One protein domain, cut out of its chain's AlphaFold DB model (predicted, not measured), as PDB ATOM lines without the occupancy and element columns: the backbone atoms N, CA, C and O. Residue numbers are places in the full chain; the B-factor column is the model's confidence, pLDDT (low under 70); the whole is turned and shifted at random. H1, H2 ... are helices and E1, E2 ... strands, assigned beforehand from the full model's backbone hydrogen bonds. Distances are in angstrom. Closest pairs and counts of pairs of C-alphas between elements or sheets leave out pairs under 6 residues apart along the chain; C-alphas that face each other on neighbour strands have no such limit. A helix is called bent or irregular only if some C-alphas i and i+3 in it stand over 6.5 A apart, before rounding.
ATOM      1  N   THR A  82     160.340 133.110 187.459       93.50
ATOM      2  CA  THR A  82     159.498 132.672 186.340       93.50
ATOM      3  C   THR A  82     158.369 133.638 185.973       93.50
ATOM      4  O   THR A  82     157.708 133.447 184.956       93.50
ATOM      5  N   ARG A  83     158.142 134.693 186.768       95.19
ATOM      6  CA  ARG A  83     157.281 135.825 186.381       95.19
ATOM      7  C   ARG A  83     157.942 136.777 185.382       95.19
ATOM      8  O   ARG A  83     157.226 137.544 184.749       95.19
ATOM      9  N   PHE A  84     159.266 136.740 185.273       95.00
ATOM     10  CA  PHE A  84     160.064 137.637 184.437       95.00
ATOM     11  C   PHE A  84     160.791 136.882 183.327       95.00
ATOM     12  O   PHE A  84     160.876 137.390 182.210       95.00
ATOM     13  N   LEU A  85     161.284 135.676 183.621       94.69
ATOM     14  CA  LEU A  85     162.117 134.880 182.723       94.69
ATOM     15  C   LEU A  85     161.571 133.467 182.550       94.69
ATOM     16  O   LEU A  85     161.106 132.835 183.495       94.69
ATOM     17  N   THR A  86     161.682 132.929 181.346       93.12
ATOM     18  CA  THR A  86     161.462 131.501 181.099       93.12
ATOM     19  C   THR A  86     162.635 130.662 181.620       93.12
ATOM     20  O   THR A  86     163.717 131.176 181.894       93.12
ATOM     21  N   ILE A  87     162.435 129.347 181.758       88.50
ATOM     22  CA  ILE A  87     163.506 128.432 182.193       88.50
ATOM     23  C   ILE A  87     164.667 128.429 181.188       88.50
ATOM     24  O   ILE A  87     165.825 128.433 181.601       88.50
ATOM     25  N   ASP A  88     164.367 128.489 179.888       89.44
ATOM     26  CA  ASP A  88     165.388 128.545 178.836       89.44
ATOM     27  C   ASP A  88     166.221 129.830 178.938       89.44
ATOM     28  O   ASP A  88     167.444 129.785 178.847       89.44
ATOM     29  N   GLU A  89     165.570 130.969 179.196       92.88
ATOM     30  CA  GLU A  89     166.237 132.260 179.401       92.88
ATOM     31  C   GLU A  89     167.120 132.277 180.650       92.88
ATOM     32  O   GLU A  89     168.228 132.803 180.601       92.88
ATOM     33  N   LEU A  90     166.677 131.657 181.748       90.69
ATOM     34  CA  LEU A  90     167.511 131.488 182.942       90.69
ATOM     35  C   LEU A  90     168.783 130.698 182.642       90.69
ATOM     36  O   LEU A  90     169.843 131.029 183.165       90.69
ATOM     37  N   GLY A  91     168.690 129.677 181.786       88.81
ATOM     38  CA  GLY A  91     169.855 128.912 181.349       88.81
ATOM     39  C   GLY A  91     170.888 129.760 180.601       88.81
ATOM     40  O   GLY A  91     172.069 129.437 180.630       88.81
ATOM     41  N   LEU A  92     170.479 130.866 179.970       90.62
ATOM     42  CA  LEU A  92     171.390 131.770 179.259       90.62
ATOM     43  C   LEU A  92     172.176 132.697 180.192       90.62
ATOM     44  O   LEU A  92     173.225 133.195 179.793       90.62
ATOM     45  N   LEU A  93     171.683 132.936 181.411       86.62
ATOM     46  CA  LEU A  93     172.362 133.780 182.401       86.62
ATOM     47  C   LEU A  93     173.572 133.088 183.035       86.62
ATOM     48  O   LEU A  93     174.421 133.754 183.619       86.62
ATOM     49  N   SER A  94     173.637 131.762 182.930       80.25
ATOM     50  CA  SER A  94     174.651 130.935 183.577       80.25
ATOM     51  C   SER A  94     174.993 129.765 182.656       80.25
ATOM     52  O   SER A  94     174.445 128.664 182.759       80.25
ATOM     53  N   LEU A  95     175.808 130.075 181.646       83.00
ATOM     54  CA  LEU A  95     176.243 129.114 180.643       83.00
ATOM     55  C   LEU A  95     177.572 128.470 181.054       83.00
ATOM     56  O   LEU A  95     178.486 129.192 181.461       83.00
ATOM     57  N   PRO A  96     177.737 127.155 180.817       79.50
ATOM     58  CA  PRO A  96     179.020 126.487 180.989       79.50
ATOM     59  C   PRO A  96     180.131 127.156 180.169       79.50
ATOM     60  O   PRO A  96     179.877 127.699 179.093       79.50
ATOM     61  N   GLU A  97     181.390 127.029 180.599       79.62
ATOM     62  CA  GLU A  97     182.533 127.711 179.963       79.62
ATOM     63  C   GLU A  97     182.700 127.433 178.456       79.62
ATOM     64  O   GLU A  97     183.268 128.255 177.730       79.62
ATOM     65  N   ASN A  98     182.232 126.282 177.966       83.94
ATOM     66  CA  ASN A  98     182.305 125.886 176.556       83.94
ATOM     67  C   ASN A  98     181.116 126.373 175.705       83.94
ATOM     68  O   ASN A  98     181.098 126.151 174.488       83.94
ATOM     69  N   MET A  99     180.134 127.017 176.332       87.88
ATOM     70  CA  MET A  99     178.954 127.588 175.702       87.88
ATOM     71  C   MET A  99     179.026 129.118 175.696       87.88
ATOM     72  O   MET A  99     179.775 129.747 176.443       87.88
ATOM     73  N   GLU A 100     178.230 129.720 174.828       88.69
ATOM     74  CA  GLU A 100     177.984 131.151 174.758       88.69
ATOM     75  C   GLU A 100     176.570 131.437 174.251       88.69
ATOM     76  O   GLU A 100     175.879 130.558 173.721       88.69
ATOM     77  N   ILE A 101     176.131 132.680 174.427       90.19
ATOM     78  CA  ILE A 101     174.848 133.135 173.906       90.19
ATOM     79  C   ILE A 101     175.000 133.359 172.403       90.19
ATOM     80  O   ILE A 101     175.801 134.179 171.971       90.19
ATOM     81  N   GLY A 102     174.190 132.665 171.615       91.00
ATOM     82  CA  GLY A 102     173.983 132.915 170.196       91.00
ATOM     83  C   GLY A 102     172.577 133.435 169.904       91.00
ATOM     84  O   GLY A 102     171.744 133.602 170.797       91.00
ATOM     85  N   TYR A 103     172.294 133.659 168.620       92.56
ATOM     86  CA  TYR A 103     171.002 134.146 168.138       92.56
ATOM     87  C   TYR A 103     170.447 133.259 167.020       92.56
ATOM     88  O   TYR A 103     171.127 132.958 166.035       92.56
ATOM     89  N   SER A 104     169.183 132.860 167.167       91.38
ATOM     90  CA  SER A 104     168.431 132.102 166.171       91.38
ATOM     91  C   SER A 104     167.524 133.027 165.363       91.38
ATOM     92  O   SER A 104     166.550 133.561 165.889       91.38
ATOM     93  N   ARG A 105     167.793 133.160 164.057       89.50
ATOM     94  CA  ARG A 105     166.932 133.916 163.124       89.50
ATOM     95  C   ARG A 105     165.556 133.282 162.928       89.50
ATOM     96  O   ARG A 105     164.597 133.992 162.666       89.50
ATOM     97  N   GLU A 106     165.482 131.954 162.983       90.06
ATOM     98  CA  GLU A 106     164.247 131.207 162.713       90.06
ATOM     99  C   GLU A 106     163.209 131.432 163.810       90.06
ATOM    100  O   GLU A 106     162.016 131.508 163.534       90.06
ATOM    101  N   THR A 107     163.678 131.558 165.052       91.88
ATOM    102  CA  THR A 107     162.822 131.720 166.229       91.88
ATOM    103  C   THR A 107     162.869 133.125 166.830       91.88
ATOM    104  O   THR A 107     162.103 133.374 167.755       91.88
ATOM    105  N   ASP A 108     163.725 134.018 166.315       93.88
ATOM    106  CA  ASP A 108     164.015 135.362 166.854       93.88
ATOM    107  C   ASP A 108     164.283 135.331 168.368       93.88
ATOM    108  O   ASP A 108     163.641 136.015 169.163       93.88
ATOM    109  N   ARG A 109     165.195 134.444 168.785       93.94
ATOM    110  CA  ARG A 109     165.504 134.186 170.200       93.94
ATOM    111  C   ARG A 109     166.991 134.003 170.436       93.94
ATOM    112  O   ARG A 109     167.721 133.520 169.567       93.94
ATOM    113  N   LEU A 110     167.405 134.339 171.653       94.31
ATOM    114  CA  LEU A 110     168.697 133.934 172.182       94.31
ATOM    115  C   LEU A 110     168.716 132.419 172.401       94.31
ATOM    116  O   LEU A 110     167.708 131.822 172.780       94.31
ATOM    117  N   ILE A 111     169.863 131.804 172.141       92.81
ATOM    118  CA  ILE A 111     170.075 130.362 172.279       92.81
ATOM    119  C   ILE A 111     171.452 130.093 172.878       92.81
ATOM    120  O   ILE A 111     172.380 130.863 172.660       92.81
ATOM    121  N   ALA A 112     171.611 128.983 173.593       90.38
ATOM    122  CA  ALA A 112     172.928 128.509 174.001       90.38
ATOM    123  C   ALA A 112     173.618 127.826 172.808       90.38
ATOM    124  O   ALA A 112     173.036 126.947 172.165       90.38
ATOM    125  N   MET A 113     174.852 128.214 172.501       89.69
ATOM    126  CA  MET A 113     175.654 127.641 171.419       89.69
ATOM    127  C   MET A 113     177.058 127.309 171.910       89.69
ATOM    128  O   MET A 113     177.592 127.987 172.776       89.69
ATOM    129  N   LYS A 114     177.696 126.287 171.332       89.19
ATOM    130  CA  LYS A 114     179.120 126.037 171.592       89.19
ATOM    131  C   LYS A 114     179.957 127.171 171.003       89.19
ATOM    132  O   LYS A 114     179.715 127.552 169.856       89.19
ATOM    133  N   LYS A 115     180.996 127.600 171.723       86.06
ATOM    134  CA  LYS A 115     181.946 128.640 171.275       86.06
ATOM    135  C   LYS A 115     182.640 128.340 169.938       86.06
ATOM    136  O   LYS A 115     183.069 129.251 169.248       86.06
ATOM    137  N   ASP A 116     182.709 127.078 169.521       80.75
ATOM    138  CA  ASP A 116     183.302 126.707 168.224       80.75
ATOM    139  C   ASP A 116     182.278 126.699 167.071       80.75
ATOM    140  O   ASP A 116     182.627 126.505 165.910       80.75
ATOM    141  N   SER A 117     180.987 126.856 167.378       77.44
ATOM    142  CA  SER A 117     179.872 126.791 166.417       77.44
ATOM    143  C   SER A 117     179.311 128.169 166.051       77.44
ATOM    144  O   SER A 117     178.223 128.255 165.473       77.44
ATOM    145  N   ILE A 118     180.027 129.243 166.400       64.75
ATOM    146  CA  ILE A 118     179.563 130.625 166.248       64.75
ATOM    147  C   ILE A 118     179.375 130.934 164.773       64.75
ATOM    148  O   ILE A 118     180.297 130.863 163.959       64.75
ATOM    149  N   ARG A 119     178.148 131.305 164.427       70.62
ATOM    150  CA  ARG A 119     177.827 131.795 163.092       70.62
ATOM    151  C   ARG A 119     178.206 133.267 163.027       70.62
ATOM    152  O   ARG A 119     177.800 134.041 163.888       70.62
ATOM    153  N   VAL A 120     178.927 133.664 161.982       75.69
ATOM    154  CA  VAL A 120     179.162 135.085 161.699       75.69
ATOM    155  C   VAL A 120     177.806 135.754 161.458       75.69
ATOM    156  O   VAL A 120     177.117 135.457 160.478       75.69
ATOM    157  N   LEU A 121     177.403 136.622 162.384       83.12
ATOM    158  CA  LEU A 121     176.171 137.395 162.279       83.12
ATOM    159  C   LEU A 121     176.385 138.585 161.342       83.12
ATOM    160  O   LEU A 121     177.446 139.208 161.335       83.12
ATOM    161  N   ASN A 122     175.363 138.915 160.549       89.12
ATOM    162  CA  ASN A 122     175.363 140.194 159.845       89.12
ATOM    163  C   ASN A 122     175.030 141.323 160.837       89.12
ATOM    164  O   ASN A 122     174.605 141.073 161.968       89.12
ATOM    165  N   GLN A 123     175.174 142.573 160.397       91.88
ATOM    166  CA  GLN A 123     174.933 143.730 161.258       91.88
ATOM    167  C   GLN A 123     173.522 143.743 161.869       91.88
ATOM    168  O   GLN A 123     173.373 144.047 163.048       91.88
ATOM    169  N   LYS A 124     172.492 143.383 161.091       93.12
ATOM    170  CA  LYS A 124     171.097 143.375 161.553       93.12
ATOM    171  C   LYS A 124     170.889 142.362 162.680       93.12
ATOM    172  O   LYS A 124     170.262 142.687 163.680       93.12
ATOM    173  N   ASP A 125     171.417 141.154 162.523       92.19
ATOM    174  CA  ASP A 125     171.272 140.103 163.530       92.19
ATOM    175  C   ASP A 125     172.098 140.389 164.779       92.19
ATOM    176  O   ASP A 125     171.644 140.108 165.877       92.19
ATOM    177  N   SER A 126     173.291 140.966 164.621       90.62
ATOM    178  CA  SER A 126     174.114 141.387 165.755       90.62
ATOM    179  C   SER A 126     173.405 142.468 166.577       90.62
ATOM    180  O   SER A 126     173.347 142.369 167.802       90.62
ATOM    181  N   THR A 127     172.783 143.448 165.913       93.25
ATOM    182  CA  THR A 127     171.944 144.449 166.583       93.25
ATOM    183  C   THR A 127     170.749 143.796 167.277       93.25
ATOM    184  O   THR A 127     170.539 144.044 168.462       93.25
ATOM    185  N   ARG A 128     170.021 142.903 166.594       94.38
ATOM    186  CA  ARG A 128     168.861 142.208 167.174       94.38
ATOM    187  C   ARG A 128     169.232 141.344 168.381       94.38
ATOM    188  O   ARG A 128     168.546 141.369 169.395       94.38
ATOM    189  N   MET A 129     170.337 140.613 168.297       92.56
ATOM    190  CA  MET A 129     170.875 139.831 169.407       92.56
ATOM    191  C   MET A 129     171.211 140.724 170.605       92.56
ATOM    192  O   MET A 129     170.851 140.386 171.727       92.56
ATOM    193  N   SER A 130     171.847 141.877 170.372       90.56
ATOM    194  CA  SER A 130     172.161 142.832 171.439       90.56
ATOM    195  C   SER A 130     170.902 143.411 172.092       90.56
ATOM    196  O   SER A 130     170.867 143.556 173.311       90.56
ATOM    197  N   GLU A 131     169.850 143.701 171.320       92.25
ATOM    198  CA  GLU A 131     168.549 144.119 171.865       92.25
ATOM    199  C   GLU A 131     167.945 143.047 172.778       92.25
ATOM    200  O   GLU A 131     167.503 143.359 173.880       92.25
ATOM    201  N   LEU A 132     167.958 141.784 172.341       94.00
ATOM    202  CA  LEU A 132     167.424 140.668 173.122       94.00
ATOM    203  C   LEU A 132     168.242 140.405 174.395       94.00
ATOM    204  O   LEU A 132     167.661 140.094 175.430       94.00
ATOM    205  N   GLN A 133     169.570 140.540 174.339       91.50
ATOM    206  CA  GLN A 133     170.429 140.430 175.525       91.50
ATOM    207  C   GLN A 133     170.107 141.527 176.541       91.50
ATOM    208  O   GLN A 133     169.877 141.223 177.707       91.50
ATOM    209  N   LYS A 134     169.979 142.778 176.083       88.88
ATOM    210  CA  LYS A 134     169.588 143.901 176.945       88.88
ATOM    211  C   LYS A 134     168.209 143.705 177.571       88.88
ATOM    212  O   LYS A 134     168.030 144.019 178.741       88.88
ATOM    213  N   ASP A 135     167.238 143.189 176.817       92.12
ATOM    214  CA  ASP A 135     165.906 142.872 177.345       92.12
ATOM    215  C   ASP A 135     165.952 141.768 178.415       92.12
ATOM    216  O   ASP A 135     165.336 141.902 179.474       92.12
ATOM    217  N   LEU A 136     166.712 140.697 178.159       92.94
ATOM    218  CA  LEU A 136     166.919 139.604 179.108       92.94
ATOM    219  C   LEU A 136     167.546 140.113 180.416       92.94
ATOM    220  O   LEU A 136     167.025 139.827 181.496       92.94
ATOM    221  N   GLU A 137     168.621 140.897 180.315       87.31
ATOM    222  CA  GLU A 137     169.284 141.534 181.460       87.31
ATOM    223  C   GLU A 137     168.317 142.434 182.229       87.31
ATOM    224  O   GLU A 137     168.160 142.279 183.437       87.31
ATOM    225  N   MET A 138     167.603 143.318 181.528       89.81
ATOM    226  CA  MET A 138     166.641 144.239 182.129       89.81
ATOM    227  C   MET A 138     165.572 143.492 182.931       89.81
ATOM    228  O   MET A 138     165.301 143.832 184.082       89.81
ATOM    229  N   ARG A 139     164.969 142.443 182.357       93.88
ATOM    230  CA  ARG A 139     163.954 141.639 183.053       93.88
ATOM    231  C   ARG A 139     164.524 140.904 184.261       93.88
ATOM    232  O   ARG A 139     163.838 140.814 185.280       93.88
ATOM    233  N   PHE A 140     165.754 140.403 184.165       91.94
ATOM    234  CA  PHE A 140     166.437 139.774 185.289       91.94
ATOM    235  C   PHE A 140     166.708 140.776 186.420       91.94
ATOM    236  O   PHE A 140     166.295 140.535 187.553       91.94
ATOM    237  N   THR A 141     167.292 141.936 186.114       89.19
ATOM    238  CA  THR A 141     167.556 143.000 187.092       89.19
ATOM    239  C   THR A 141     166.266 143.489 187.746       89.19
ATOM    240  O   THR A 141     166.194 143.604 188.969       89.19
ATOM    241  N   LEU A 142     165.203 143.714 186.967       92.56
ATOM    242  CA  LEU A 142     163.900 144.081 187.521       92.56
ATOM    243  C   LEU A 142     163.394 143.027 188.507       92.56
ATOM    244  O   LEU A 142     162.906 143.383 189.576       92.56
ATOM    245  N   TRP A 143     163.536 141.738 188.191       94.25
ATOM    246  CA  TRP A 143     163.170 140.674 189.119       94.25
ATOM    247  C   TRP A 143     163.998 140.701 190.412       94.25
ATOM    248  O   TRP A 143     163.420 140.579 191.499       94.25
ATOM    249  N   GLU A 144     165.319 140.855 190.321       90.81
ATOM    250  CA  GLU A 144     166.213 140.887 191.486       90.81
ATOM    251  C   GLU A 144     165.842 142.027 192.436       90.81
ATOM    252  O   GLU A 144     165.602 141.805 193.628       90.81
ATOM    253  N   TYR A 145     165.710 143.240 191.895       92.50
ATOM    254  CA  TYR A 145     165.372 144.428 192.673       92.50
ATOM    255  C   TYR A 145     163.940 144.379 193.207       92.50
ATOM    256  O   TYR A 145     163.712 144.777 194.350       92.50
ATOM    257  N   ASN A 146     162.982 143.831 192.452       95.00
ATOM    258  CA  ASN A 146     161.615 143.641 192.945       95.00
ATOM    259  C   ASN A 146     161.585 142.646 194.108       95.00
ATOM    260  O   ASN A 146     160.936 142.865 195.128       95.00
ATOM    261  N   SER A 147     162.354 141.563 194.000       93.94
ATOM    262  CA  SER A 147     162.448 140.553 195.054       93.94
ATOM    263  C   SER A 147     163.063 141.121 196.337       93.94
ATOM    264  O   SER A 147     162.562 140.831 197.430       93.94
ATOM    265  N   ALA A 148     164.105 141.951 196.218       93.81
ATOM    266  CA  ALA A 148     164.692 142.676 197.343       93.81
ATOM    267  C   ALA A 148     163.700 143.688 197.946       93.81
ATOM    268  O   ALA A 148     163.497 143.702 199.163       93.81
ATOM    269  N   PHE A 149     163.022 144.472 197.103       95.94
ATOM    270  CA  PHE A 149     162.022 145.456 197.517       95.94
ATOM    271  C   PHE A 149     160.856 144.826 198.275       95.94
ATOM    272  O   PHE A 149     160.529 145.281 199.368       95.94
ATOM    273  N   GLU A 150     160.273 143.742 197.767       95.25
ATOM    274  CA  GLU A 150     159.199 143.018 198.454       95.25
ATOM    275  C   GLU A 150     159.631 142.466 199.816       95.25
ATOM    276  O   GLU A 150     158.852 142.455 200.774       95.25
ATOM    277  N   GLU A 151     160.873 141.990 199.930       94.25
ATOM    278  CA  GLU A 151     161.401 141.497 201.198       94.25
ATOM    279  C   GLU A 151     161.579 142.627 202.211       94.25
ATOM    280  O   GLU A 151     161.093 142.511 203.342       94.25
ATOM    281  N   PHE A 152     162.234 143.712 201.792       95.38
ATOM    282  CA  PHE A 152     162.424 144.907 202.604       95.38
ATOM    283  C   PHE A 152     161.078 145.471 203.060       95.38
ATOM    284  O   PHE A 152     160.857 145.669 204.255       95.38
ATOM    285  N   TYR A 153     160.153 145.675 202.123       93.12
ATOM    286  CA  TYR A 153     158.864 146.297 202.385       93.12
ATOM    287  C   TYR A 153     158.020 145.465 203.356       93.12
ATOM    288  O   TYR A 153     157.398 146.003 204.271       93.12
ATOM    289  N   ASN A 154     158.048 144.133 203.234       92.06
ATOM    290  CA  ASN A 154     157.396 143.257 204.203       92.06
ATOM    291  C   ASN A 154     158.026 143.361 205.604       92.06
ATOM    292  O   ASN A 154     157.335 143.217 206.611       92.06
ATOM    293  N   GLU A 155     159.346 143.512 205.715       92.06
ATOM    294  CA  GLU A 155     159.985 143.696 207.021       92.06
ATOM    295  C   GLU A 155     159.671 145.069 207.623       92.06
ATOM    296  O   GLU A 155     159.309 145.139 208.799       92.06
ATOM    297  N   LEU A 156     159.693 146.117 206.800       91.44
ATOM    298  CA  LEU A 156     159.242 147.462 207.146       91.44
ATOM    299  C   LEU A 156     157.811 147.461 207.682       91.44
ATOM    300  O   LEU A 156     157.550 148.041 208.734       91.44
ATOM    301  N   GLU A 157     156.901 146.743 207.025       88.25
ATOM    302  CA  GLU A 157     155.524 146.574 207.488       88.25
ATOM    303  C   GLU A 157     155.440 146.045 208.919       88.25
ATOM    304  O   GLU A 157     154.662 146.549 209.734       88.25
ATOM    305  N   ARG A 158     156.253 145.040 209.250       87.81
ATOM    306  CA  ARG A 158     156.261 144.439 210.589       87.81
ATOM    307  C   ARG A 158     156.808 145.399 211.643       87.81
ATOM    308  O   ARG A 158     156.215 145.510 212.713       87.81
ATOM    309  N   GLU A 159     157.895 146.097 211.334       88.12
ATOM    310  CA  GLU A 159     158.541 147.060 212.237       88.12
ATOM    311  C   GLU A 159     157.651 148.276 212.533       88.12
ATOM    312  O   GLU A 159     157.597 148.760 213.666       88.12
ATOM    313  N   ILE A 160     156.921 148.760 211.523       84.19
ATOM    314  CA  ILE A 160     156.091 149.966 211.614       84.19
ATOM    315  C   ILE A 160     154.728 149.685 212.258       84.19
ATOM    316  O   ILE A 160     154.263 150.496 213.063       84.19
ATOM    317  N   LYS A 161     154.092 148.535 211.972       76.69
ATOM    318  CA  LYS A 161     152.802 148.156 212.589       76.69
ATOM    319  C   LYS A 161     152.845 148.175 214.119       76.69
ATOM    320  O   LYS A 161     151.842 148.498 214.745       76.69
ATOM    321  N   GLY A 162     153.996 147.872 214.721       68.44
ATOM    322  CA  GLY A 162     154.176 147.903 216.174       68.44
ATOM    323  C   GLY A 162     154.271 149.304 216.794       68.44
ATOM    324  O   GLY A 162     154.359 149.405 218.015       68.44
ATOM    325  N   ARG A 163     154.291 150.383 215.995       71.88
ATOM    326  CA  ARG A 163     154.726 151.724 216.438       71.88
ATOM    327  C   ARG A 163     153.701 152.844 216.235       71.88
ATOM    328  O   ARG A 163     154.066 154.008 216.346       71.88
ATOM    329  N   ASN A 164     152.434 152.524 215.947       62.97
ATOM    330  CA  ASN A 164     151.350 153.502 215.717       62.97
ATOM    331  C   ASN A 164     151.628 154.558 214.627       62.97
ATOM    332  O   ASN A 164     150.937 155.571 214.546       62.97
ATOM    333  N   VAL A 165     152.602 154.325 213.749       65.06
ATOM    334  CA  VAL A 165     152.709 155.065 212.489       65.06
ATOM    335  C   VAL A 165     151.539 154.608 211.616       65.06
ATOM    336  O   VAL A 165     151.264 153.409 211.549       65.06
ATOM    337  N   GLU A 166     150.825 155.530 210.965       66.00
ATOM    338  CA  GLU A 166     149.663 155.201 210.128       66.00
ATOM    339  C   GLU A 166     150.059 154.324 208.924       66.00
ATOM    340  O   GLU A 166     150.313 154.811 207.818       66.00
ATOM    341  N   TRP A 167     150.088 153.012 209.160       65.75
ATOM    342  CA  TRP A 167     150.479 151.963 208.222       65.75
ATOM    343  C   TRP A 167     149.658 151.985 206.927       65.75
ATOM    344  O   TRP A 167     150.209 151.807 205.844       65.75
ATOM    345  N   LYS A 168     148.351 152.272 207.031       62.25
ATOM    346  CA  LYS A 168     147.421 152.299 205.888       62.25
ATOM    347  C   LYS A 168     147.837 153.273 204.785       62.25
ATOM    348  O   LYS A 168     147.531 153.035 203.622       62.25
ATOM    349  N   VAL A 169     148.508 154.364 205.145       66.38
ATOM    350  CA  VAL A 169     148.956 155.364 204.171       66.38
ATOM    351  C   VAL A 169     150.247 154.907 203.497       66.38
ATOM    352  O   VAL A 169     150.318 154.923 202.276       66.38
ATOM    353  N   LEU A 170     151.209 154.376 204.262       69.00
ATOM    354  CA  LEU A 170     152.459 153.839 203.706       69.00
ATOM    355  C   LEU A 170     152.205 152.686 202.725       69.00
ATOM    356  O   LEU A 170     152.850 152.641 201.680       69.00
ATOM    357  N   SER A 171     151.229 151.810 203.013       68.19
ATOM    358  CA  SER A 171     150.820 150.735 202.095       68.19
ATOM    359  C   SER A 171     150.314 151.234 200.740       68.19
ATOM    360  O   SER A 171     150.450 150.517 199.756       68.19
ATOM    361  N   GLY A 172     149.761 152.452 200.672       78.12
ATOM    362  CA  GLY A 172     149.301 153.059 199.418       78.12
ATOM    363  C   GLY A 172     150.429 153.610 198.541       78.12
ATOM    364  O   GLY A 172     150.239 153.773 197.340       78.12
ATOM    365  N   ASP A 173     151.611 153.857 199.113       88.25
ATOM    366  CA  ASP A 173     152.759 154.424 198.395       88.25
ATOM    367  C   ASP A 173     153.744 153.364 197.885       88.25
ATOM    368  O   ASP A 173     154.665 153.697 197.140       88.25
ATOM    369  N   LYS A 174     153.544 152.085 198.235       91.50
ATOM    370  CA  LYS A 174     154.418 150.972 197.831       91.50
ATOM    371  C   LYS A 174     154.666 150.946 196.322       91.50
ATOM    372  O   LYS A 174     155.816 150.968 195.893       91.50
ATOM    373  N   ASP A 175     153.593 150.943 195.535       93.19
ATOM    374  CA  ASP A 175     153.675 150.848 194.073       93.19
ATOM    375  C   ASP A 175     154.340 152.092 193.472       93.19
ATOM    376  O   ASP A 175     155.072 152.004 192.492       93.19
ATOM    377  N   ARG A 176     154.154 153.264 194.093       94.06
ATOM    378  CA  ARG A 176     154.790 154.516 193.660       94.06
ATOM    379  C   ARG A 176     156.300 154.488 193.893       94.06
ATOM    380  O   ARG A 176     157.044 154.975 193.047       94.06
ATOM    381  N   VAL A 177     156.751 153.922 195.015       94.56
ATOM    382  CA  VAL A 177     158.183 153.715 195.285       94.56
ATOM    383  C   VAL A 177     158.763 152.686 194.321       94.56
ATOM    384  O   VAL A 177     159.811 152.939 193.733       94.56
ATOM    385  N   TRP A 178     158.066 151.565 194.102       95.19
ATOM    386  CA  TRP A 178     158.496 150.567 193.124       95.19
ATOM    387  C   TRP A 178     158.646 151.171 191.724       95.19
ATOM    388  O   TRP A 178     159.682 150.984 191.095       95.19
ATOM    389  N   ASN A 179     157.676 151.971 191.271       94.88
ATOM    390  CA  ASN A 179     157.749 152.626 189.966       94.88
ATOM    391  C   ASN A 179     158.982 153.534 189.836       94.88
ATOM    392  O   ASN A 179     159.596 153.552 188.776       94.88
ATOM    393  N   ARG A 180     159.398 154.239 190.903       93.25
ATOM    394  CA  ARG A 180     160.648 155.026 190.883       93.25
ATOM    395  C   ARG A 180     161.888 154.148 190.736       93.25
ATOM    396  O   ARG A 180     162.796 154.513 189.996       93.25
ATOM    397  N   ILE A 181     161.938 153.017 191.439       92.56
ATOM    398  CA  ILE A 181     163.040 152.049 191.325       92.56
ATOM    399  C   ILE A 181     163.095 151.500 189.897       92.56
ATOM    400  O   ILE A 181     164.153 151.478 189.276       92.56
ATOM    401  N   GLU A 182     161.947 151.097 189.357       92.56
ATOM    402  CA  GLU A 182     161.817 150.568 188.003       92.56
ATOM    403  C   GLU A 182     162.212 151.596 186.930       92.56
ATOM    404  O   GLU A 182     162.905 151.247 185.975       92.56
ATOM    405  N   GLU A 183     161.811 152.861 187.082       90.81
ATOM    406  CA  GLU A 183     162.222 153.955 186.197       90.81
ATOM    407  C   GLU A 183     163.733 154.195 186.246       90.81
ATOM    408  O   GLU A 183     164.346 154.330 185.189       90.81
ATOM    409  N   GLU A 184     164.342 154.196 187.437       87.88
ATOM    410  CA  GLU A 184     165.795 154.333 187.579       87.88
ATOM    411  C   GLU A 184     166.516 153.170 186.890       87.88
ATOM    412  O   GLU A 184     167.392 153.414 186.067       87.88
ATOM    413  N   ILE A 185     166.094 151.921 187.122       87.12
ATOM    414  CA  ILE A 185     166.675 150.732 186.471       87.12
ATOM    415  C   ILE A 185     166.574 150.833 184.941       87.12
ATOM    416  O   ILE A 185     167.533 150.519 184.239       87.12
ATOM    417  N   LYS A 186     165.434 151.295 184.412       86.25
ATOM    418  CA  LYS A 186     165.209 151.446 182.965       86.25
ATOM    419  C   LYS A 186     166.012 152.581 182.330       86.25
ATOM    420  O   LYS A 186     166.303 152.509 181.138       86.25
ATOM    421  N   GLN A 187     166.299 153.643 183.083       82.44
ATOM    422  CA  GLN A 187     167.011 154.830 182.599       82.44
ATOM    423  C   GLN A 187     168.520 154.755 182.820       82.44
ATOM    424  O   GLN A 187     169.268 155.431 182.114       82.44
ATOM    425  N   HIS A 188     168.972 153.965 183.791       72.56
ATOM    426  CA  HIS A 188     170.387 153.791 184.050       72.56
ATOM    427  C   HIS A 188     171.027 153.056 182.871       72.56
ATOM    428  O   HIS A 188     170.562 151.989 182.466       72.56
ATOM    429  N   GLU A 189     172.117 153.604 182.326       61.28
ATOM    430  CA  GLU A 189     173.014 152.831 181.468       61.28
ATOM    431  C   GLU A 189     173.570 151.708 182.354       61.28
ATOM    432  O   GLU A 189     174.369 151.933 183.262       61.28
ATOM    433  N   SER A 190     172.971 150.528 182.228       54.38
ATOM    434  CA  SER A 190     172.998 149.482 183.244       54.38
ATOM    435  C   SER A 190     174.411 148.997 183.544       54.38
ATOM    436  O   SER A 190     175.235 148.845 182.641       54.38
ATOM    437  N   TYR A 191     174.642 148.648 184.813       51.06
ATOM    438  CA  TYR A 191     175.621 147.637 185.190       51.06
ATOM    439  C   TYR A 191     175.398 146.404 184.305       51.06
ATOM    440  O   TYR A 191     174.422 145.675 184.459       51.06
ATOM    441  N   ASN A 192     176.248 146.234 183.299       54.09
ATOM    442  CA  ASN A 192     176.118 145.168 182.321       54.09
ATOM    443  C   ASN A 192     176.597 143.876 182.984       54.09
ATOM    444  O   ASN A 192     177.790 143.729 183.259       54.09
ATOM    445  N   ILE A 193     175.665 142.955 183.237       51.56
ATOM    446  CA  ILE A 193     175.908 141.716 183.989       51.56
ATOM    447  C   ILE A 193     176.943 140.835 183.273       51.56
ATOM    448  O   ILE A 193     177.760 140.191 183.926       51.56
ATOM    449  N   PHE A 194     176.982 140.864 181.937       50.00
ATOM    450  CA  PHE A 194     177.945 140.097 181.139       50.00
ATOM    451  C   PHE A 194     179.336 140.738 181.056       50.00
ATOM    452  O   PHE A 194     180.322 140.043 180.823       50.00
ATOM    453  N   SER A 195     179.443 142.058 181.221       50.34
ATOM    454  CA  SER A 195     180.709 142.796 181.105       50.34
ATOM    455  C   SER A 195     181.283 143.261 182.445       50.34
ATOM    456  O   SER A 195     182.442 143.673 182.484       50.34
ATOM    457  N   GLY A 196     180.493 143.213 183.525       50.38
ATOM    458  CA  GLY A 196     180.868 143.673 184.863       50.38
ATOM    459  C   GLY A 196     181.198 145.169 184.937       50.38
ATOM    460  O   GLY A 196     182.032 145.568 185.747       50.38
ATOM    461  N   LYS A 197     180.618 145.993 184.053       49.59
ATOM    462  CA  LYS A 197     180.882 147.440 183.949       49.59
ATOM    463  C   LYS A 197     179.607 148.247 184.175       49.59
ATOM    464  O   LYS A 197     178.578 147.911 183.598       49.59
ATOM    465  N   GLY A 198     179.714 149.333 184.937       59.94
ATOM    466  CA  GLY A 198     178.661 150.325 185.177       59.94
ATOM    467  C   GLY A 198     178.781 150.940 186.571       59.94
ATOM    468  O   GLY A 198     179.455 150.375 187.435       59.94
ATOM    469  N   ASP A 199     178.145 152.091 186.776       65.75
ATOM    470  CA  ASP A 199     178.010 152.688 188.108       65.75
ATOM    471  C   ASP A 199     176.965 151.918 188.930       65.75
ATOM    472  O   ASP A 199     176.046 151.305 188.377       65.75
ATOM    473  N   SER A 200     177.116 151.920 190.256       69.81
ATOM    474  CA  SER A 200     176.139 151.291 191.142       69.81
ATOM    475  C   SER A 200     174.846 152.103 191.191       69.81
ATOM    476  O   SER A 200     174.861 153.332 191.266       69.81
ATOM    477  N   LEU A 201     173.712 151.400 191.195       79.62
ATOM    478  CA  LEU A 201     172.401 152.016 191.377       79.62
ATOM    479  C   LEU A 201     172.296 152.662 192.762       79.62
ATOM    480  O   LEU A 201     172.886 152.185 193.738       79.62
ATOM    481  N   ARG A 202     171.453 153.692 192.895       86.69
ATOM    482  CA  ARG A 202     171.146 154.282 194.208       86.69
ATOM    483  C   ARG A 202     170.602 153.232 195.176       86.69
ATOM    484  O   ARG A 202     170.886 153.266 196.372       86.69
ATOM    485  N   TYR A 203     169.839 152.286 194.634       89.19
ATOM    486  CA  TYR A 203     169.237 151.178 195.361       89.19
ATOM    487  C   TYR A 203     170.121 149.930 195.407       89.19
ATOM    488  O   TYR A 203     169.593 148.847 195.600       89.19
ATOM    489  N   ASP A 204     171.432 150.002 195.201       87.44
ATOM    490  CA  ASP A 204     172.250 148.787 195.216       87.44
ATOM    491  C   ASP A 204     172.168 148.072 196.584       87.44
ATOM    492  O   ASP A 204     172.648 148.567 197.611       87.44
ATOM    493  N   PHE A 205     171.522 146.899 196.609       88.75
ATOM    494  CA  PHE A 205     171.352 146.092 197.820       88.75
ATOM    495  C   PHE A 205     172.556 145.190 198.113       88.75
ATOM    496  O   PHE A 205     172.641 144.621 199.202       88.75
ATOM    497  N   THR A 206     173.483 145.044 197.166       83.94
ATOM    498  CA  THR A 206     174.679 144.205 197.313       83.94
ATOM    499  C   THR A 206     175.781 144.925 198.097       83.94
ATOM    500  O   THR A 206     176.611 144.290 198.750       83.94
ATOM    501  N   LEU A 207     175.746 146.261 198.122       80.38
ATOM    502  CA  LEU A 207     176.681 147.100 198.867       80.38
ATOM    503  C   LEU A 207     176.258 147.293 200.325       80.38
ATOM    504  O   LEU A 207     175.074 147.348 200.656       80.38
ATOM    505  N   ASN A 208     177.247 147.431 201.215       85.00
ATOM    506  CA  ASN A 208     177.051 147.765 202.632       85.00
ATOM    507  C   ASN A 208     175.988 146.900 203.340       85.00
ATOM    508  O   ASN A 208     175.256 147.380 204.200       85.00
ATOM    509  N   SER A 209     175.870 145.616 202.978       86.44
ATOM    510  CA  SER A 209     174.813 144.724 203.495       86.44
ATOM    511  C   SER A 209     173.387 145.285 203.322       86.44
ATOM    512  O   SER A 209     172.543 145.109 204.204       86.44
ATOM    513  N   GLY A 210     173.126 145.971 202.208       89.88
ATOM    514  CA  GLY A 210     171.825 146.534 201.853       89.88
ATOM    515  C   GLY A 210     171.529 147.918 202.436       89.88
ATOM    516  O   GLY A 210     170.403 148.392 202.307       89.88
ATOM    517  N   GLU A 211     172.488 148.585 203.089       92.38
ATOM    518  CA  GLU A 211     172.240 149.900 203.706       92.38
ATOM    519  C   GLU A 211     171.929 151.001 202.686       92.38
ATOM    520  O   GLU A 211     171.063 151.834 202.956       92.38
ATOM    521  N   ASN A 212     172.552 150.971 201.503       90.25
ATOM    522  CA  ASN A 212     172.249 151.919 200.426       90.25
ATOM    523  C   ASN A 212     170.795 151.756 199.954       90.25
ATOM    524  O   ASN A 212     170.048 152.733 199.915       90.25
ATOM    525  N   PHE A 213     170.373 150.508 199.704       94.25
ATOM    526  CA  PHE A 213     168.985 150.169 199.377       94.25
ATOM    527  C   PHE A 213     168.011 150.680 200.444       94.25
ATOM    528  O   PHE A 213     167.042 151.362 200.117       94.25
ATOM    529  N   ILE A 214     168.270 150.385 201.726       96.12
ATOM    530  CA  ILE A 214     167.401 150.818 202.830       96.12
ATOM    531  C   ILE A 214     167.262 152.341 202.826       96.12
ATOM    532  O   ILE A 214     166.142 152.849 202.844       96.12
ATOM    533  N   MET A 215     168.380 153.069 202.783       94.94
ATOM    534  CA  MET A 215     168.358 154.528 202.829       94.94
ATOM    535  C   MET A 215     167.575 155.117 201.654       94.94
ATOM    536  O   MET A 215     166.700 155.956 201.867       94.94
ATOM    537  N   ALA A 216     167.842 154.646 200.435       94.62
ATOM    538  CA  ALA A 216     167.178 155.121 199.224       94.62
ATOM    539  C   ALA A 216     165.658 154.898 199.276       94.62
ATOM    540  O   ALA A 216     164.882 155.827 199.053       94.62
ATOM    541  N   VAL A 217     165.219 153.696 199.664       95.50
ATOM    542  CA  VAL A 217     163.785 153.385 199.759       95.50
ATOM    543  C   VAL A 217     163.099 154.198 200.858       95.50
ATOM    544  O   VAL A 217     161.980 154.672 200.657       95.50
ATOM    545  N   LEU A 218     163.745 154.405 202.012       94.19
ATOM    546  CA  LEU A 218     163.190 155.257 203.070       94.19
ATOM    547  C   LEU A 218     163.073 156.723 202.624       94.19
ATOM    548  O   LEU A 218     162.056 157.354 202.908       94.19
ATOM    549  N   GLN A 219     164.064 157.249 201.897       94.69
ATOM    550  CA  GLN A 219     164.015 158.595 201.316       94.69
ATOM    551  C   GLN A 219     162.852 158.759 200.335       94.69
ATOM    552  O   GLN A 219     162.127 159.753 200.407       94.69
ATOM    553  N   ASP A 220     162.634 157.788 199.445       94.38
ATOM    554  CA  ASP A 220     161.500 157.847 198.525       94.38
ATOM    555  C   ASP A 220     160.169 157.723 199.246       94.38
ATOM    556  O   ASP A 220     159.252 158.474 198.931       94.38
ATOM    557  N   LEU A 221     160.054 156.837 200.236       91.88
ATOM    558  CA  LEU A 221     158.838 156.726 201.039       91.88
ATOM    559  C   LEU A 221     158.492 158.055 201.712       91.88
ATOM    560  O   LEU A 221     157.343 158.490 201.645       91.88
ATOM    561  N   GLU A 222     159.464 158.732 202.324       90.88
ATOM    562  CA  GLU A 222     159.258 160.054 202.925       90.88
ATOM    563  C   GLU A 222     158.886 161.113 201.872       90.88
ATOM    564  O   GLU A 222     157.907 161.844 202.038       90.88
ATOM    565  N   SER A 223     159.604 161.145 200.745       92.19
ATOM    566  CA  SER A 223     159.350 162.067 199.628       92.19
ATOM    567  C   SER A 223     157.954 161.898 199.017       92.19
ATOM    568  O   SER A 223     157.284 162.887 198.722       92.19
ATOM    569  N   ILE A 224     157.514 160.657 198.811       91.06
ATOM    570  CA  ILE A 224     156.264 160.303 198.126       91.06
ATOM    571  C   ILE A 224     155.051 160.478 199.042       91.06
ATOM    572  O   ILE A 224     154.006 160.951 198.582       91.06
ATOM    573  N   SER A 225     155.200 160.108 200.317       86.19
ATOM    574  CA  SER A 225     154.134 160.205 201.320       86.19
ATOM    575  C   SER A 225     154.007 161.603 201.935       86.19
ATOM    576  O   SER A 225     153.006 161.901 202.587       86.19
ATOM    577  N   GLY A 226     155.026 162.458 201.776       84.81
ATOM    578  CA  GLY A 226     155.121 163.763 202.438       84.81
ATOM    579  C   GLY A 226     155.364 163.673 203.950       84.81
ATOM    580  O   GLY A 226     155.184 164.659 204.664       84.81
ATOM    581  N   ARG A 227     155.738 162.494 204.460       80.88
ATOM    582  CA  ARG A 227     155.988 162.239 205.885       80.88
ATOM    583  C   ARG A 227     157.476 162.238 206.172       80.88
ATOM    584  O   ARG A 227     158.275 161.885 205.321       80.88
ATOM    585  N   GLN A 228     157.836 162.576 207.403       84.31
ATOM    586  CA  GLN A 228     159.218 162.540 207.872       84.31
ATOM    587  C   GLN A 228     159.340 161.655 209.107       84.31
ATOM    588  O   GLN A 228     158.402 161.541 209.898       84.31
ATOM    589  N   GLY A 229     160.523 161.083 209.306       86.44
ATOM    590  CA  GLY A 229     160.914 160.420 210.545       86.44
ATOM    591  C   GLY A 229     161.282 158.951 210.393       86.44
ATOM    592  O   GLY A 229     161.946 158.441 211.284       86.44
ATOM    593  N   LEU A 230     160.951 158.283 209.285       88.69
ATOM    594  CA  LEU A 230     161.402 156.916 209.003       88.69
ATOM    595  C   LEU A 230     162.928 156.824 208.975       88.69
ATOM    596  O   LEU A 230     163.493 155.919 209.588       88.69
ATOM    597  N   ILE A 231     163.592 157.792 208.339       91.94
ATOM    598  CA  ILE A 231     165.057 157.859 208.305       91.94
ATOM    599  C   ILE A 231     165.602 158.024 209.726       91.94
ATOM    600  O   ILE A 231     166.446 157.246 210.158       91.94
ATOM    601  N   LYS A 232     165.042 158.954 210.511       91.50
ATOM    602  CA  LYS A 232     165.454 159.172 211.911       91.50
ATOM    603  C   LYS A 232     165.226 157.940 212.785       91.50
ATOM    604  O   LYS A 232     166.016 157.666 213.684       91.50
ATOM    605  N   LEU A 233     164.132 157.208 212.569       90.88
ATOM    606  CA  LEU A 233     163.856 155.954 213.270       90.88
ATOM    607  C   LEU A 233     164.920 154.908 212.935       90.88
ATOM    608  O   LEU A 233     165.366 154.191 213.829       90.88
ATOM    609  N   TRP A 234     165.338 154.829 211.675       92.50
ATOM    610  CA  TRP A 234     166.379 153.906 211.240       92.50
ATOM    611  C   TRP A 234     167.763 154.293 211.783       92.50
ATOM    612  O   TRP A 234     168.418 153.462 212.410       92.50
ATOM    613  N   GLU A 235     168.166 155.560 211.657       93.44
ATOM    614  CA  GLU A 235     169.441 156.089 212.172       93.44
ATOM    615  C   GLU A 235     169.576 155.900 213.690       93.44
ATOM    616  O   GLU A 235     170.617 155.472 214.190       93.44
ATOM    617  N   ASN A 236     168.486 156.123 214.433       93.31
ATOM    618  CA  ASN A 236     168.433 155.900 215.880       93.31
ATOM    619  C   ASN A 236     168.239 154.423 216.267       93.31
ATOM    620  O   ASN A 236     167.986 154.125 217.436       93.31
ATOM    621  N   ARG A 237     168.323 153.494 215.304       91.19
ATOM    622  CA  ARG A 237     168.150 152.040 215.481       91.19
ATOM    623  C   ARG A 237     166.823 151.642 216.120       91.19
ATOM    624  O   ARG A 237     166.710 150.580 216.728       91.19
ATOM    625  N   GLN A 238     165.806 152.483 215.979       89.81
ATOM    626  CA  GLN A 238     164.454 152.135 216.384       89.81
ATOM    627  C   GLN A 238     163.854 151.121 215.410       89.81
ATOM    628  O   GLN A 238     163.095 150.277 215.855       89.81
ATOM    629  N   ILE A 239     164.241 151.129 214.134       91.00
ATOM    630  CA  ILE A 239     163.952 150.066 213.151       91.00
ATOM    631  C   ILE A 239     165.281 149.531 212.595       91.00
ATOM    632  O   ILE A 239     166.208 150.316 212.412       91.00
ATOM    633  N   THR A 240     165.427 148.211 212.387       89.19
ATOM    634  CA  THR A 240     166.771 147.607 212.171       89.19
ATOM    635  C   THR A 240     166.911 146.587 211.031       89.19
ATOM    636  O   THR A 240     168.039 146.210 210.713       89.19
ATOM    637  N   PHE A 241     165.817 146.172 210.384       94.06
ATOM    638  CA  PHE A 241     165.785 145.282 209.203       94.06
ATOM    639  C   PHE A 241     166.760 144.075 209.216       94.06
ATOM    640  O   PHE A 241     167.476 143.841 208.232       94.06
ATOM    641  N   PRO A 242     166.866 143.307 210.318       92.69
ATOM    642  CA  PRO A 242     167.868 142.250 210.448       92.69
ATOM    643  C   PRO A 242     167.718 141.120 209.418       92.69
ATOM    644  O   PRO A 242     168.730 140.542 209.003       92.69
ATOM    645  N   VAL A 243     166.490 140.791 208.997       91.12
ATOM    646  CA  VAL A 243     166.248 139.721 208.017       91.12
ATOM    647  C   VAL A 243     166.734 140.159 206.639       91.12
ATOM    648  O   VAL A 243     167.511 139.436 206.012       91.12
ATOM    649  N   PHE A 244     166.341 141.351 206.194       94.38
ATOM    650  CA  PHE A 244     166.755 141.934 204.925       94.38
ATOM    651  C   PHE A 244     168.275 142.107 204.848       94.38
ATOM    652  O   PHE A 244     168.891 141.618 203.904       94.38
ATOM    653  N   LYS A 245     168.911 142.691 205.875       93.75
ATOM    654  CA  LYS A 245     170.377 142.861 205.911       93.75
ATOM    655  C   LYS A 245     171.122 141.525 205.860       93.75
ATOM    656  O   LYS A 245     172.140 141.401 205.183       93.75
ATOM    657  N   THR A 246     170.609 140.500 206.548       90.62
ATOM    658  CA  THR A 246     171.184 139.146 206.493       90.62
ATOM    659  C   THR A 246     171.071 138.548 205.093       90.62
ATOM    660  O   THR A 246     172.028 137.939 204.620       90.62
ATOM    661  N   LYS A 247     169.930 138.735 204.423       90.38
ATOM    662  CA  LYS A 247     169.716 138.290 203.042       90.38
ATOM    663  C   LYS A 247     170.642 139.004 202.059       90.38
ATOM    664  O   LYS A 247     171.281 138.319 201.275       90.38
ATOM    665  N   CYS A 248     170.794 140.324 202.172       89.69
ATOM    666  CA  CYS A 248     171.737 141.104 201.364       89.69
ATOM    667  C   CYS A 248     173.180 140.618 201.546       89.69
ATOM    668  O   CYS A 248     173.885 140.392 200.574       89.69
ATOM    669  N   ARG A 249     173.616 140.377 202.790       86.19
ATOM    670  CA  ARG A 249     174.964 139.853 203.073       86.19
ATOM    671  C   ARG A 249     175.194 138.449 202.507       86.19
ATOM    672  O   ARG A 249     176.311 138.116 202.139       86.19
ATOM    673  N   ASN A 250     174.157 137.617 202.496       80.94
ATOM    674  CA  ASN A 250     174.229 136.252 201.978       80.94
ATOM    675  C   ASN A 250     173.969 136.185 200.465       80.94
ATOM    676  O   ASN A 250     173.902 135.086 199.919       80.94
ATOM    677  N   TYR A 251     173.782 137.328 199.802       82.75
ATOM    678  CA  TYR A 251     173.641 137.391 198.361       82.75
ATOM    679  C   TYR A 251     174.961 136.963 197.711       82.75
ATOM    680  O   TYR A 251     175.978 137.641 197.837       82.75
TER     681      TYR A 251
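This is residues 82 to 251 of the 328 residues of an uncharacterized protein of Bacteroidales bacterium (UniProt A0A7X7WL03). One long helix, H2, runs nearly the whole length of a rod. The hairpin of E1 and E2, with short H1 packed on it, sits beside H2's first part; H3 folds back beside its last part, where H4 crosses H3 and short H5 and H6 pack on H4. The printed part has 170 residues, mostly helix, in the order H1 E1 E2 H2 H3 H4 H5 H6, with an antiparallel sheet E1 - E2. It is loose, with a radius of gyration of the C-alphas of 19.7 A and spans of 62 by 28 by 27 A.

E1, residues 99 to 104, and E2, residues 109 to 114, form a hairpin; N 102 and O 111 are 2.8 A apart, within hydrogen-bond range. The closest C-alphas of E2 and H1, residues 87 to 93, are Ala 112 and Leu 92, 6.4 A. For E1 and H2, residues 123 to 161, they are Tyr 103 and Met 129, 5.8 A. H3, residues 167 to 187, touches H2 at a shallow tilt of 21 degrees, opposite ways, closest at C-alphas 167 and 161, 6.2 A. With residues 217 to 225 alone, H4, residues 207 to 225, touches H3 at a steep tilt of 63 degrees, closest at C-alphas 220 and 177, 6.2 A. H5, residues 230 to 235, touches H4, closest at C-alphas 231 and 218, 6.1 A. H6, residues 242 to 249, touches H4, closest at C-alphas 249 and 209, 4.9 A, and H2, at 244 and 152, 5.7 A. Every O i to N i+4 pair is within hydrogen-bond range in H2, H5 and H6, against 2 of 3 in H1, 12 of 17 in H3 and 12 of 15 in H4.

H1 begins at C-alpha 87 (163.506, 128.432, 182.193); H6 ends at C-alpha 249 (174.964, 139.853, 203.073). H2 is 56.1 A long, H3 30.6 A and H4 26.2 A. H3 and H4 are irregular: C-alphas 172 and 175 are 7.3 A apart, 209 and 212 8.2 A.

The C-alphas farthest apart, Val 120 and Asn 164, are 63.5 A apart. The printed part has no cut; the link H3 to H4 is long. pLDDT is under 70 at residues 118, 162, 164 to 171 and 189 to 200.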